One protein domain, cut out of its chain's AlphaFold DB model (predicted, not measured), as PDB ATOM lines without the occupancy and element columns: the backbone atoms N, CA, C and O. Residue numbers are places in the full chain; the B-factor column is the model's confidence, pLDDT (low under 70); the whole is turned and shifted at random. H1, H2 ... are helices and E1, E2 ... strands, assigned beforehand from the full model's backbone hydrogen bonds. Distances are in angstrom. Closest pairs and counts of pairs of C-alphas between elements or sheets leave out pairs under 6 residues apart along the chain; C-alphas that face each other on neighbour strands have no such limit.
ATOM      1  N   VAL A   3     -23.507 -18.946  26.099       88.75
ATOM      2  CA  VAL A   3     -22.590 -18.567  27.181       88.75
ATOM      3  C   VAL A   3     -21.656 -17.464  26.702       88.75
ATOM      4  O   VAL A   3     -20.906 -17.649  25.743       88.75
ATOM      5  N   GLN A   4     -21.677 -16.325  27.392       87.88
ATOM      6  CA  GLN A   4     -20.655 -15.299  27.214       87.88
ATOM      7  C   GLN A   4     -19.376 -15.757  27.921       87.88
ATOM      8  O   GLN A   4     -19.408 -16.097  29.104       87.88
ATOM      9  N   THR A   5     -18.248 -15.768  27.219       85.19
ATOM     10  CA  THR A   5     -16.941 -15.920  27.868       85.19
ATOM     11  C   THR A   5     -16.560 -14.620  28.586       85.19
ATOM     12  O   THR A   5     -17.121 -13.565  28.293       85.19
ATOM     13  N   GLU A   6     -15.598 -14.659  29.513       76.25
ATOM     14  CA  GLU A   6     -15.062 -13.441  30.153       76.25
ATOM     15  C   GLU A   6     -14.602 -12.399  29.116       76.25
ATOM     16  O   GLU A   6     -14.456 -12.734  27.938       76.25
ATOM     17  N   ASP A   7     -14.410 -11.140  29.536       67.19
ATOM     18  CA  ASP A   7     -14.008 -10.037  28.652       67.19
ATOM     19  C   ASP A   7     -12.797 -10.438  27.798       67.19
ATOM     20  O   ASP A   7     -11.651 -10.449  28.237       67.19
ATOM     21  N   TYR A   8     -13.086 -10.797  26.548       75.81
ATOM     22  CA  TYR A   8     -12.141 -11.420  25.618       75.81
ATOM     23  C   TYR A   8     -11.375 -10.364  24.821       75.81
ATOM     24  O   TYR A   8     -10.939 -10.594  23.692       75.81
ATOM     25  N   TRP A   9     -11.276  -9.156  25.370       86.25
ATOM     26  CA  TRP A   9     -10.642  -8.017  24.738       86.25
ATOM     27  C   TRP A   9     -10.075  -7.053  25.769       86.25
ATOM     28  O   TRP A   9     -10.590  -6.897  26.873       86.25
ATOM     29  N   SER A  10      -9.024  -6.346  25.364       83.69
ATOM     30  CA  SER A  10      -8.440  -5.254  26.131       83.69
ATOM     31  C   SER A  10      -8.604  -3.931  25.391       83.69
ATOM     32  O   SER A  10      -8.565  -3.859  24.157       83.69
ATOM     33  N   LYS A  11      -8.791  -2.854  26.158       84.19
ATOM     34  CA  LYS A  11      -8.698  -1.492  25.635       84.19
ATOM     35  C   LYS A  11      -7.231  -1.071  25.611       84.19
ATOM     36  O   LYS A  11      -6.606  -0.962  26.661       84.19
ATOM     37  N   ASN A  12      -6.721  -0.792  24.423       82.62
ATOM     38  CA  ASN A  12      -5.363  -0.330  24.167       82.62
ATOM     39  C   ASN A  12      -5.392   1.115  23.636       82.62
ATOM     40  O   ASN A  12      -6.458   1.667  23.350       82.62
ATOM     41  N   THR A  13      -4.223   1.743  23.490       79.25
ATOM     42  CA  THR A  13      -4.101   3.126  22.987       79.25
ATOM     43  C   THR A  13      -4.732   3.307  21.603       79.25
ATOM     44  O   THR A  13      -5.335   4.344  21.338       79.25
ATOM     45  N   ASP A  14      -4.673   2.266  20.767       75.56
ATOM     46  CA  ASP A  14      -5.151   2.279  19.378       75.56
ATOM     47  C   ASP A  14      -6.582   1.729  19.208       75.56
ATOM     48  O   ASP A  14      -7.063   1.570  18.087       75.56
ATOM     49  N   GLY A  15      -7.280   1.421  20.309       83.81
ATOM     50  CA  GLY A  15      -8.661   0.939  20.284       83.81
ATOM     51  C   GLY A  15      -8.887  -0.304  21.137       83.81
ATOM     52  O   GLY A  15      -8.432  -0.385  22.273       83.81
ATOM     53  N   TYR A  16      -9.636  -1.265  20.609       84.62
ATOM     54  CA  TYR A  16     -10.006  -2.489  21.316       84.62
ATOM     55  C   TYR A  16      -9.440  -3.687  20.569       84.62
ATOM     56  O   TYR A  16      -9.683  -3.821  19.372       84.62
ATOM     57  N   SER A  17      -8.694  -4.558  21.242       85.31
ATOM     58  CA  SER A  17      -8.055  -5.737  20.640       85.31
ATOM     59  C   SER A  17      -8.567  -7.007  21.304       85.31
ATOM     60  O   SER A  17      -8.775  -6.997  22.513       85.31
ATOM     61  N   TRP A  18      -8.737  -8.091  20.542       85.56
ATOM     62  CA  TRP A  18      -8.998  -9.413  21.121       85.56
ATOM     63  C   TRP A  18      -7.849  -9.825  22.053       85.56
ATOM     64  O   TRP A  18      -6.681  -9.566  21.753       85.56
ATOM     65  N   GLY A  19      -8.180 -10.447  23.179       79.38
ATOM     66  CA  GLY A  19      -7.230 -10.902  24.186       79.38
ATOM     67  C   GLY A  19      -7.918 -11.822  25.197       79.38
ATOM     68  O   GLY A  19      -8.658 -11.304  26.031       79.38
ATOM     69  N   PRO A  20      -7.673 -13.149  25.164       81.75
ATOM     70  CA  PRO A  20      -6.797 -13.891  24.239       81.75
ATOM     71  C   PRO A  20      -7.318 -13.934  22.788       81.75
ATOM     72  O   PRO A  20      -8.430 -13.495  22.501       81.75
ATOM     73  N   GLU A  21      -6.494 -14.431  21.855       82.62
ATOM     74  CA  GLU A  21      -6.919 -14.639  20.463       82.62
ATOM     75  C   GLU A  21      -8.135 -15.573  20.424       82.62
ATOM     76  O   GLU A  21      -8.159 -16.623  21.070       82.62
ATOM     77  N   VAL A  22      -9.162 -15.163  19.681       87.62
ATOM     78  CA  VAL A  22     -10.370 -15.966  19.495       87.62
ATOM     79  C   VAL A  22     -10.039 -17.261  18.754       87.62
ATOM     80  O   VAL A  22      -9.230 -17.234  17.824       87.62
ATOM     81  N   PRO A  23     -10.653 -18.402  19.125       88.69
ATOM     82  CA  PRO A  23     -10.394 -19.659  18.436       88.69
ATOM     83  C   PRO A  23     -10.649 -19.533  16.931       88.69
ATOM     84  O   PRO A  23     -11.679 -19.015  16.513       88.69
ATOM     85  N   SER A  24      -9.745 -20.060  16.104       87.69
ATOM     86  CA  SER A  24      -9.779 -19.872  14.643       87.69
ATOM     87  C   SER A  24     -11.011 -20.457  13.942       87.69
ATOM     88  O   SER A  24     -11.235 -20.184  12.768       87.69
ATOM     89  N   TYR A  25     -11.764 -21.318  14.629       87.69
ATOM     90  CA  TYR A  25     -13.004 -21.924  14.144       87.69
ATOM     91  C   TYR A  25     -14.259 -21.153  14.583       87.69
ATOM     92  O   TYR A  25     -15.367 -21.615  14.330       87.69
ATOM     93  N   TRP A  26     -14.105 -20.026  15.285       92.81
ATOM     94  CA  TRP A  26     -15.211 -19.130  15.604       92.81
ATOM     95  C   TRP A  26     -15.441 -18.147  14.462       92.81
ATOM     96  O   TRP A  26     -14.494 -17.606  13.889       92.81
ATOM     97  N   ASP A  27     -16.708 -17.868  14.181       92.94
ATOM     98  CA  ASP A  27     -17.098 -16.859  13.206       92.94
ATOM     99  C   ASP A  27     -17.090 -15.477  13.850       92.94
ATOM    100  O   ASP A  27     -17.742 -15.262  14.874       92.94
ATOM    101  N   VAL A  28     -16.385 -14.530  13.227       91.94
ATOM    102  CA  VAL A  28     -16.366 -13.123  13.642       91.94
ATOM    103  C   VAL A  28     -17.303 -12.315  12.750       91.94
ATOM    104  O   VAL A  28     -17.126 -12.266  11.531       91.94
ATOM    105  N   VAL A  29     -18.283 -11.642  13.352       92.56
ATOM    106  CA  VAL A  29     -19.215 -10.752  12.647       92.56
ATOM    107  C   VAL A  29     -19.229  -9.363  13.286       92.56
ATOM    108  O   VAL A  29     -19.101  -9.223  14.501       92.56
ATOM    109  N   SER A  30     -19.373  -8.323  12.464       92.31
ATOM    110  CA  SER A  30     -19.588  -6.946  12.923       92.31
ATOM    111  C   SER A  30     -21.079  -6.634  12.898       92.31
ATOM    112  O   SER A  30     -21.743  -6.950  11.913       92.31
ATOM    113  N   LEU A  31     -21.585  -6.009  13.957       92.62
ATOM    114  CA  LEU A  31     -22.996  -5.677  14.125       92.62
ATOM    115  C   LEU A  31     -23.168  -4.166  14.321       92.62
ATOM    116  O   LEU A  31     -22.431  -3.540  15.092       92.62
ATOM    117  N   ASP A  32     -24.176  -3.598  13.658       91.25
ATOM    118  CA  ASP A  32     -24.598  -2.197  13.774       91.25
ATOM    119  C   ASP A  32     -25.504  -2.008  15.007       91.25
ATOM    120  O   ASP A  32     -26.630  -1.518  14.935       91.25
ATOM    121  N   THR A  33     -25.021  -2.450  16.170       90.44
ATOM    122  CA  THR A  33     -25.799  -2.495  17.413       90.44
ATOM    123  C   THR A  33     -24.949  -2.211  18.650       90.44
ATOM    124  O   THR A  33     -23.717  -2.233  18.602       90.44
ATOM    125  N   SER A  34     -25.612  -1.954  19.779       88.69
ATOM    126  CA  SER A  34     -24.960  -1.810  21.079       88.69
ATOM    127  C   SER A  34     -24.800  -3.167  21.774       88.69
ATOM    128  O   SER A  34     -25.562  -4.102  21.532       88.69
ATOM    129  N   PHE A  35     -23.845  -3.274  22.704       88.12
ATOM    130  CA  PHE A  35     -23.711  -4.482  23.531       88.12
ATOM    131  C   PHE A  35     -24.999  -4.801  24.310       88.12
ATOM    132  O   PHE A  35     -25.380  -5.959  24.442       88.12
ATOM    133  N   HIS A  36     -25.705  -3.772  24.782       89.81
ATOM    134  CA  HIS A  36     -26.945  -3.941  25.538       89.81
ATOM    135  C   HIS A  36     -28.063  -4.569  24.699       89.81
ATOM    136  O   HIS A  36     -28.776  -5.456  25.172       89.81
ATOM    137  N   ASP A  37     -28.198  -4.144  23.445       90.25
ATOM    138  CA  ASP A  37     -29.197  -4.688  22.523       90.25
ATOM    139  C   ASP A  37     -28.845  -6.114  22.086       90.25
ATOM    140  O   ASP A  37     -29.728  -6.972  22.021       90.25
ATOM    141  N   LEU A  38     -27.552  -6.397  21.882       91.00
ATOM    142  CA  LEU A  38     -27.057  -7.753  21.649       91.00
ATOM    143  C   LEU A  38     -27.433  -8.695  22.801       91.00
ATOM    144  O   LEU A  38     -27.980  -9.766  22.545       91.00
ATOM    145  N   ILE A  39     -27.159  -8.315  24.056       91.25
ATOM    146  CA  ILE A  39     -27.464  -9.161  25.220       91.25
ATOM    147  C   ILE A  39     -28.962  -9.434  25.320       91.25
ATOM    148  O   ILE A  39     -29.356 -10.594  25.430       91.25
ATOM    149  N   ARG A  40     -29.805  -8.402  25.179       91.56
ATOM    150  CA  ARG A  40     -31.264  -8.580  25.154       91.56
ATOM    151  C   ARG A  40     -31.704  -9.557  24.077       91.56
ATOM    152  O   ARG A  40     -32.567 -10.392  24.318       91.56
ATOM    153  N   TRP A  41     -31.132  -9.456  22.880       91.38
ATOM    154  CA  TRP A  41     -31.464 -10.372  21.799       91.38
ATOM    155  C   TRP A  41     -31.011 -11.805  22.110       91.38
ATOM    156  O   TRP A  41     -31.806 -12.734  21.950       91.38
ATOM    157  N   ILE A  42     -29.790 -11.992  22.624       91.25
ATOM    158  CA  ILE A  42     -29.252 -13.302  23.032       91.25
ATOM    159  C   ILE A  42     -30.142 -13.952  24.094       91.25
ATOM    160  O   ILE A  42     -30.459 -15.134  23.970       91.25
ATOM    161  N   GLU A  43     -30.620 -13.195  25.082       91.12
ATOM    162  CA  GLU A  43     -31.558 -13.684  26.099       91.12
ATOM    163  C   GLU A  43     -32.857 -14.231  25.480       91.12
ATOM    164  O   GLU A  43     -33.410 -15.204  25.986       91.12
ATOM    165  N   THR A  44     -33.326 -13.708  24.341       90.88
ATOM    166  CA  THR A  44     -34.504 -14.280  23.649       90.88
ATOM    167  C   THR A  44     -34.217 -15.584  22.903       90.88
ATOM    168  O   THR A  44     -35.148 -16.312  22.565       90.88
ATOM    169  N   GLN A  45     -32.945 -15.881  22.623       88.75
ATOM    170  CA  GLN A  45     -32.514 -17.027  21.815       88.75
ATOM    171  C   GLN A  45     -31.729 -18.077  22.609       88.75
ATOM    172  O   GLN A  45     -31.387 -19.121  22.054       88.75
ATOM    173  N   HIS A  46     -31.430 -17.824  23.887       86.50
ATOM    174  CA  HIS A  46     -30.467 -18.609  24.663       86.50
ATOM    175  C   HIS A  46     -30.825 -20.099  24.803       86.50
ATOM    176  O   HIS A  46     -29.921 -20.933  24.906       86.50
ATOM    177  N   ASP A  47     -32.112 -20.443  24.738       88.38
ATOM    178  CA  ASP A  47     -32.601 -21.826  24.774       88.38
ATOM    179  C   ASP A  47     -32.565 -22.528  23.406       88.38
ATOM    180  O   ASP A  47     -32.552 -23.756  23.341       88.38
ATOM    181  N   ASN A  48     -32.498 -21.770  22.308       90.19
ATOM    182  CA  ASN A  48     -32.551 -22.307  20.943       90.19
ATOM    183  C   ASN A  48     -31.178 -22.728  20.404       90.19
ATOM    184  O   ASN A  48     -31.097 -23.516  19.462       90.19
ATOM    185  N   PHE A  49     -30.099 -22.192  20.977       91.75
ATOM    186  CA  PHE A  49     -28.737 -22.408  20.496       91.75
ATOM    187  C   PHE A  49     -27.818 -22.867  21.615       91.75
ATOM    188  O   PHE A  49     -27.955 -22.427  22.754       91.75
ATOM    189  N   ASP A  50     -26.859 -23.722  21.271       92.75
ATOM    190  CA  ASP A  50     -25.705 -24.042  22.106       92.75
ATOM    191  C   ASP A  50     -24.473 -23.367  21.496       92.75
ATOM    192  O   ASP A  50     -24.063 -23.700  20.375       92.75
ATOM    193  N   ALA A  51     -23.980 -22.321  22.158       92.56
ATOM    194  CA  ALA A  51     -22.926 -21.471  21.617       92.56
ATOM    195  C   ALA A  51     -22.148 -20.745  22.715       92.56
ATOM    196  O   ALA A  51     -22.718 -20.273  23.698       92.56
ATOM    197  N   PHE A  52     -20.854 -20.573  22.480       92.50
ATOM    198  CA  PHE A  52     -20.016 -19.632  23.206       92.50
ATOM    199  C   PHE A  52     -19.841 -18.372  22.373       92.50
ATOM    200  O   PHE A  52     -19.752 -18.446  21.143       92.50
ATOM    201  N   PHE A  53     -19.778 -17.225  23.043       92.69
ATOM    202  CA  PHE A  53     -19.452 -15.978  22.377       92.69
ATOM    203  C   PHE A  53     -18.580 -15.063  23.219       92.69
ATOM    204  O   PHE A  53     -18.656 -15.045  24.447       92.69
ATOM    205  N   CYS A  54     -17.824 -14.231  22.519       91.88
ATOM    206  CA  CYS A  54     -17.222 -13.027  23.059       91.88
ATOM    207  C   CYS A  54     -17.481 -11.862  22.122       91.88
ATOM    208  O   CYS A  54     -17.680 -12.039  20.923       91.88
ATOM    209  N   TRP A  55     -17.445 -10.654  22.655       92.12
ATOM    210  CA  TRP A  55     -17.673  -9.439  21.886       92.12
ATOM    211  C   TRP A  55     -16.553  -8.451  22.160       92.12
ATOM    212  O   TRP A  55     -15.919  -8.560  23.197       92.12
ATOM    213  N   ARG A  56     -16.341  -7.477  21.278       91.44
ATOM    214  CA  ARG A  56     -15.553  -6.274  21.551       91.44
ATOM    215  C   ARG A  56     -16.197  -5.062  20.878       91.44
ATOM    216  O   ARG A  56     -16.777  -5.202  19.801       91.44
ATOM    217  N   PRO A  57     -16.091  -3.856  21.447       90.62
ATOM    218  CA  PRO A  57     -16.507  -2.647  20.749       90.62
ATOM    219  C   PRO A  57     -15.539  -2.320  19.603       90.62
ATOM    220  O   PRO A  57     -14.330  -2.506  19.724       90.62
ATOM    221  N   GLN A  58     -16.048  -1.786  18.493       88.06
ATOM    222  CA  GLN A  58     -15.207  -1.208  17.445       88.06
ATOM    223  C   GLN A  58     -14.920   0.265  17.761       88.06
ATOM    224  O   GLN A  58     -15.817   1.069  18.032       88.06
ATOM    225  N   TYR A  59     -13.639   0.629  17.746       83.31
ATOM    226  CA  TYR A  59     -13.210   1.981  18.088       83.31
ATOM    227  C   TYR A  59     -13.733   3.005  17.072       83.31
ATOM    228  O   TYR A  59     -13.528   2.861  15.870       83.31
ATOM    229  N   GLY A  60     -14.401   4.054  17.563       80.69
ATOM    230  CA  GLY A  60     -14.841   5.188  16.747       80.69
ATOM    231  C   GLY A  60     -16.055   4.945  15.842       80.69
ATOM    232  O   GLY A  60     -16.437   5.865  15.129       80.69
ATOM    233  N   THR A  61     -16.679   3.760  15.865       83.19
ATOM    234  CA  THR A  61     -17.798   3.430  14.955       83.19
ATOM    235  C   THR A  61     -19.141   3.225  15.656       83.19
ATOM    236  O   THR A  61     -20.170   3.233  14.993       83.19
ATOM    237  N   GLY A  62     -19.152   3.025  16.980       83.00
ATOM    238  CA  GLY A  62     -20.369   2.674  17.727       83.00
ATOM    239  C   GLY A  62     -20.893   1.258  17.443       83.00
ATOM    240  O   GLY A  62     -21.957   0.902  17.939       83.00
ATOM    241  N   ARG A  63     -20.144   0.464  16.671       90.25
ATOM    242  CA  ARG A  63     -20.429  -0.935  16.344       90.25
ATOM    243  C   ARG A  63     -19.791  -1.873  17.357       90.25
ATOM    244  O   ARG A  63     -18.867  -1.493  18.086       90.25
ATOM    245  N   ILE A  64     -20.213  -3.129  17.328       92.06
ATOM    246  CA  ILE A  64     -19.547  -4.219  18.040       92.06
ATOM    247  C   ILE A  64     -19.095  -5.297  17.060       92.06
ATOM    248  O   ILE A  64     -19.707  -5.512  16.017       92.06
ATOM    249  N   GLU A  65     -18.023  -5.989  17.406       92.50
ATOM    250  CA  GLU A  65     -17.683  -7.278  16.824       92.50
ATOM    251  C   GLU A  65     -18.001  -8.376  17.815       92.50
ATOM    252  O   GLU A  65     -17.789  -8.219  19.014       92.50
ATOM    253  N   ILE A  66     -18.480  -9.497  17.303       92.44
ATOM    254  CA  ILE A  66     -18.770 -10.686  18.084       92.44
ATOM    255  C   ILE A  66     -18.118 -11.882  17.408       92.44
ATOM    256  O   ILE A  66     -18.210 -12.035  16.192       92.44
ATOM    257  N   ALA A  67     -17.437 -12.700  18.199       92.81
ATOM    258  CA  ALA A  67     -16.917 -13.987  17.785       92.81
ATOM    259  C   ALA A  67     -17.759 -15.086  18.435       92.81
ATOM    260  O   ALA A  67     -18.093 -14.998  19.619       92.81
ATOM    261  N   LEU A  68     -18.130 -16.094  17.651       93.81
ATOM    262  CA  LEU A  68     -19.174 -17.057  17.987       93.81
ATOM    263  C   LEU A  68     -18.729 -18.473  17.633       93.81
ATOM    264  O   LEU A  68     -18.248 -18.709  16.530       93.81
ATOM    265  N   SER A  69     -18.995 -19.447  18.500       93.56
ATOM    266  CA  SER A  69     -18.684 -20.856  18.223       93.56
ATOM    267  C   SER A  69     -19.723 -21.579  17.348       93.56
ATOM    268  O   SER A  69     -19.638 -22.798  17.194       93.56
ATOM    269  N   ASN A  70     -20.757 -20.882  16.863       94.50
ATOM    270  CA  ASN A  70     -21.909 -21.478  16.182       94.50
ATOM    271  C   ASN A  70     -22.300 -20.674  14.930       94.50
ATOM    272  O   ASN A  70     -22.849 -19.575  15.030       94.50
ATOM    273  N   GLU A  71     -22.080 -21.268  13.757       91.62
ATOM    274  CA  GLU A  71     -22.311 -20.653  12.439       91.62
ATOM    275  C   GLU A  71     -23.775 -20.236  12.196       91.62
ATOM    276  O   GLU A  71     -24.050 -19.211  11.571       91.62
ATOM    277  N   LYS A  72     -24.751 -20.991  12.724       91.56
ATOM    278  CA  LYS A  72     -26.181 -20.687  12.538       91.56
ATOM    279  C   LYS A  72     -26.580 -19.457  13.339       91.56
ATOM    280  O   LYS A  72     -27.340 -18.623  12.849       91.56
ATOM    281  N   LEU A  73     -26.051 -19.347  14.556       91.19
ATOM    282  CA  LEU A  73     -26.228 -18.166  15.391       91.19
ATOM    283  C   LEU A  73     -25.549 -16.947  14.753       91.19
ATOM    284  O   LEU A  73     -26.159 -15.882  14.702       91.19
ATOM    285  N   ALA A  74     -24.339 -17.111  14.205       90.19
ATOM    286  CA  ALA A  74     -23.619 -16.052  13.493       90.19
ATOM    287  C   ALA A  74     -24.390 -15.530  12.278       90.19
ATOM    288  O   ALA A  74     -24.551 -14.318  12.111       90.19
ATOM    289  N   PHE A  75     -24.932 -16.440  11.466       90.75
ATOM    290  CA  PHE A  75     -25.782 -16.087  10.336       90.75
ATOM    291  C   PHE A  75     -27.035 -15.322  10.781       90.75
ATOM    292  O   PHE A  75     -27.351 -14.273  10.220       90.75
ATOM    293  N   LEU A  76     -27.733 -15.814  11.809       90.75
ATOM    294  CA  LEU A  76     -28.949 -15.181  12.313       90.75
ATOM    295  C   LEU A  76     -28.674 -13.784  12.889       90.75
ATOM    296  O   LEU A  76     -29.401 -12.845  12.574       90.75
ATOM    297  N   LEU A  77     -27.607 -13.631  13.677       89.94
ATOM    298  CA  LEU A  77     -27.185 -12.342  14.227       89.94
ATOM    299  C   LEU A  77     -26.923 -11.325  13.120       89.94
ATOM    300  O   LEU A  77     -27.421 -10.206  13.193       89.94
ATOM    301  N   LYS A  78     -26.206 -11.725  12.067       87.19
ATOM    302  CA  LYS A  78     -25.928 -10.857  10.922       87.19
ATOM    303  C   LYS A  78     -27.194 -10.439  10.168       87.19
ATOM    304  O   LYS A  78     -27.253  -9.336   9.651       87.19
ATOM    305  N   MET A  79     -28.207 -11.301  10.100       89.62
ATOM    306  CA  MET A  79     -29.477 -10.987   9.432       89.62
ATOM    307  C   MET A  79     -30.383 -10.055  10.248       89.62
ATOM    308  O   MET A  79     -31.219  -9.370   9.665       89.62
ATOM    309  N   VAL A  80     -30.268 -10.075  11.579       87.00
ATOM    310  CA  VAL A  80     -31.166  -9.334  12.483       87.00
ATOM    311  C   VAL A  80     -30.536  -8.043  13.009       87.00
ATOM    312  O   VAL A  80     -31.246  -7.055  13.175       87.00
ATOM    313  N   LEU A  81     -29.230  -8.054  13.291       82.38
ATOM    314  CA  LEU A  81     -28.484  -6.971  13.948       82.38
ATOM    315  C   LEU A  81     -27.303  -6.440  13.111       82.38
ATOM    316  O   LEU A  81     -26.548  -5.595  13.601       82.38
ATOM    317  N   GLY A  82     -27.089  -6.980  11.907       75.00
ATOM    318  CA  GLY A  82     -25.995  -6.612  10.997       75.00
ATOM    319  C   GLY A  82     -26.423  -5.762   9.809       75.00
ATOM    320  O   GLY A  82     -27.629  -5.453   9.682       75.00
TER     321      GLY A  82
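What this domain is: This is residues 3 to 82 of the 82 residues of an uncharacterized protein of Verrucomicrobiaceae bacterium (UniProt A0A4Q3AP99). A small, strongly twisted sheet of three strands, E3, E5 and E4, makes the core, with helix H2 packed over one face and helix H1 only grazing the sheet by its first turn. A separate two-stranded hairpin, E1 and E2, lies beyond E4 toward one end of the longest axis. The printed part has 80 residues with two named helices and five named strands, in the order E1, E2, E3, H1, E4, E5, H2, and its class is mixed, helices and strands. Both sheets, E3 - E5 - E4 and E1 - E2, are antiparallel. The whole is compact, with a radius of gyration of the C-alphas of 12.0 A, yet elongated in outline, spanning 38 by 23 by 17 A.

Where its parts are: The printed part begins at Val 3, with its C-alpha at (-22.590, -18.567, 27.181). E1 is residues 9 to 12 and E2 residues 15 to 18. E3, residues 27 to 31, begins at C-alpha 27 (-17.098, -16.859, 13.206) and is 12.7 A long. H1, residues 35 to 45, is 15.4 A long. E4, residues 51 to 57, is the longest strand at 19.9 A. E5, residues 64 to 68, is 12.8 A long. H2, residues 71 to 81, is 15.1 A long and ends at C-alpha 81 (-28.484, -6.971, 13.948).

How they stand to each other: E5 is the inner strand of the larger sheet, and E3 and E4 are its edge strands. E3 and E5 are antiparallel at 155 degrees, with N 31 and O 64 2.8 A apart, within hydrogen-bond range. E4 and E5 form a hairpin, antiparallel at 159 degrees, with N 56 and O 65 at 2.8 A. E3, H1 and E4 are a split strand-helix-strand unit, two strands running the same way with E5 between them, and its crossover is right-handed. H2 is on the sheet at a height of 8.4 A, over E3 and E5, making two layers, a helix on one face of a sheet. It runs along the strands, at 6 degrees to E3 on the local plane; the closest C-alphas of E3 and H2, of Leu 31 and Leu 81, are 5.6 A apart. H1 only grazes the sheet with its residues 35 to 38. H1 and H2 are close but not clearly touching, C-alphas 38 and 81 being 7.9 A apart, at a steep tilt of 57 degrees, opposite ways. In both helices every O i to N i+4 pair is within hydrogen-bond range. E1 and E2 form a hairpin, antiparallel at 149 degrees, with N 12 and O 15 at 2.8 A. The closest C-alphas of E2 and E4 are those of Tyr 16 and Pro 57, 6.5 A apart. Residues 3 to 4 pair, parallel, with residues 52 to 53 of E4.

The domain as a whole: The two C-alphas farthest apart, of Thr 13 and Asn 48, are 38.2 A apart. The printed part has no cut, and no link is long. The mean pLDDT of the printed part is 88.0; residue 7 alone is under 70.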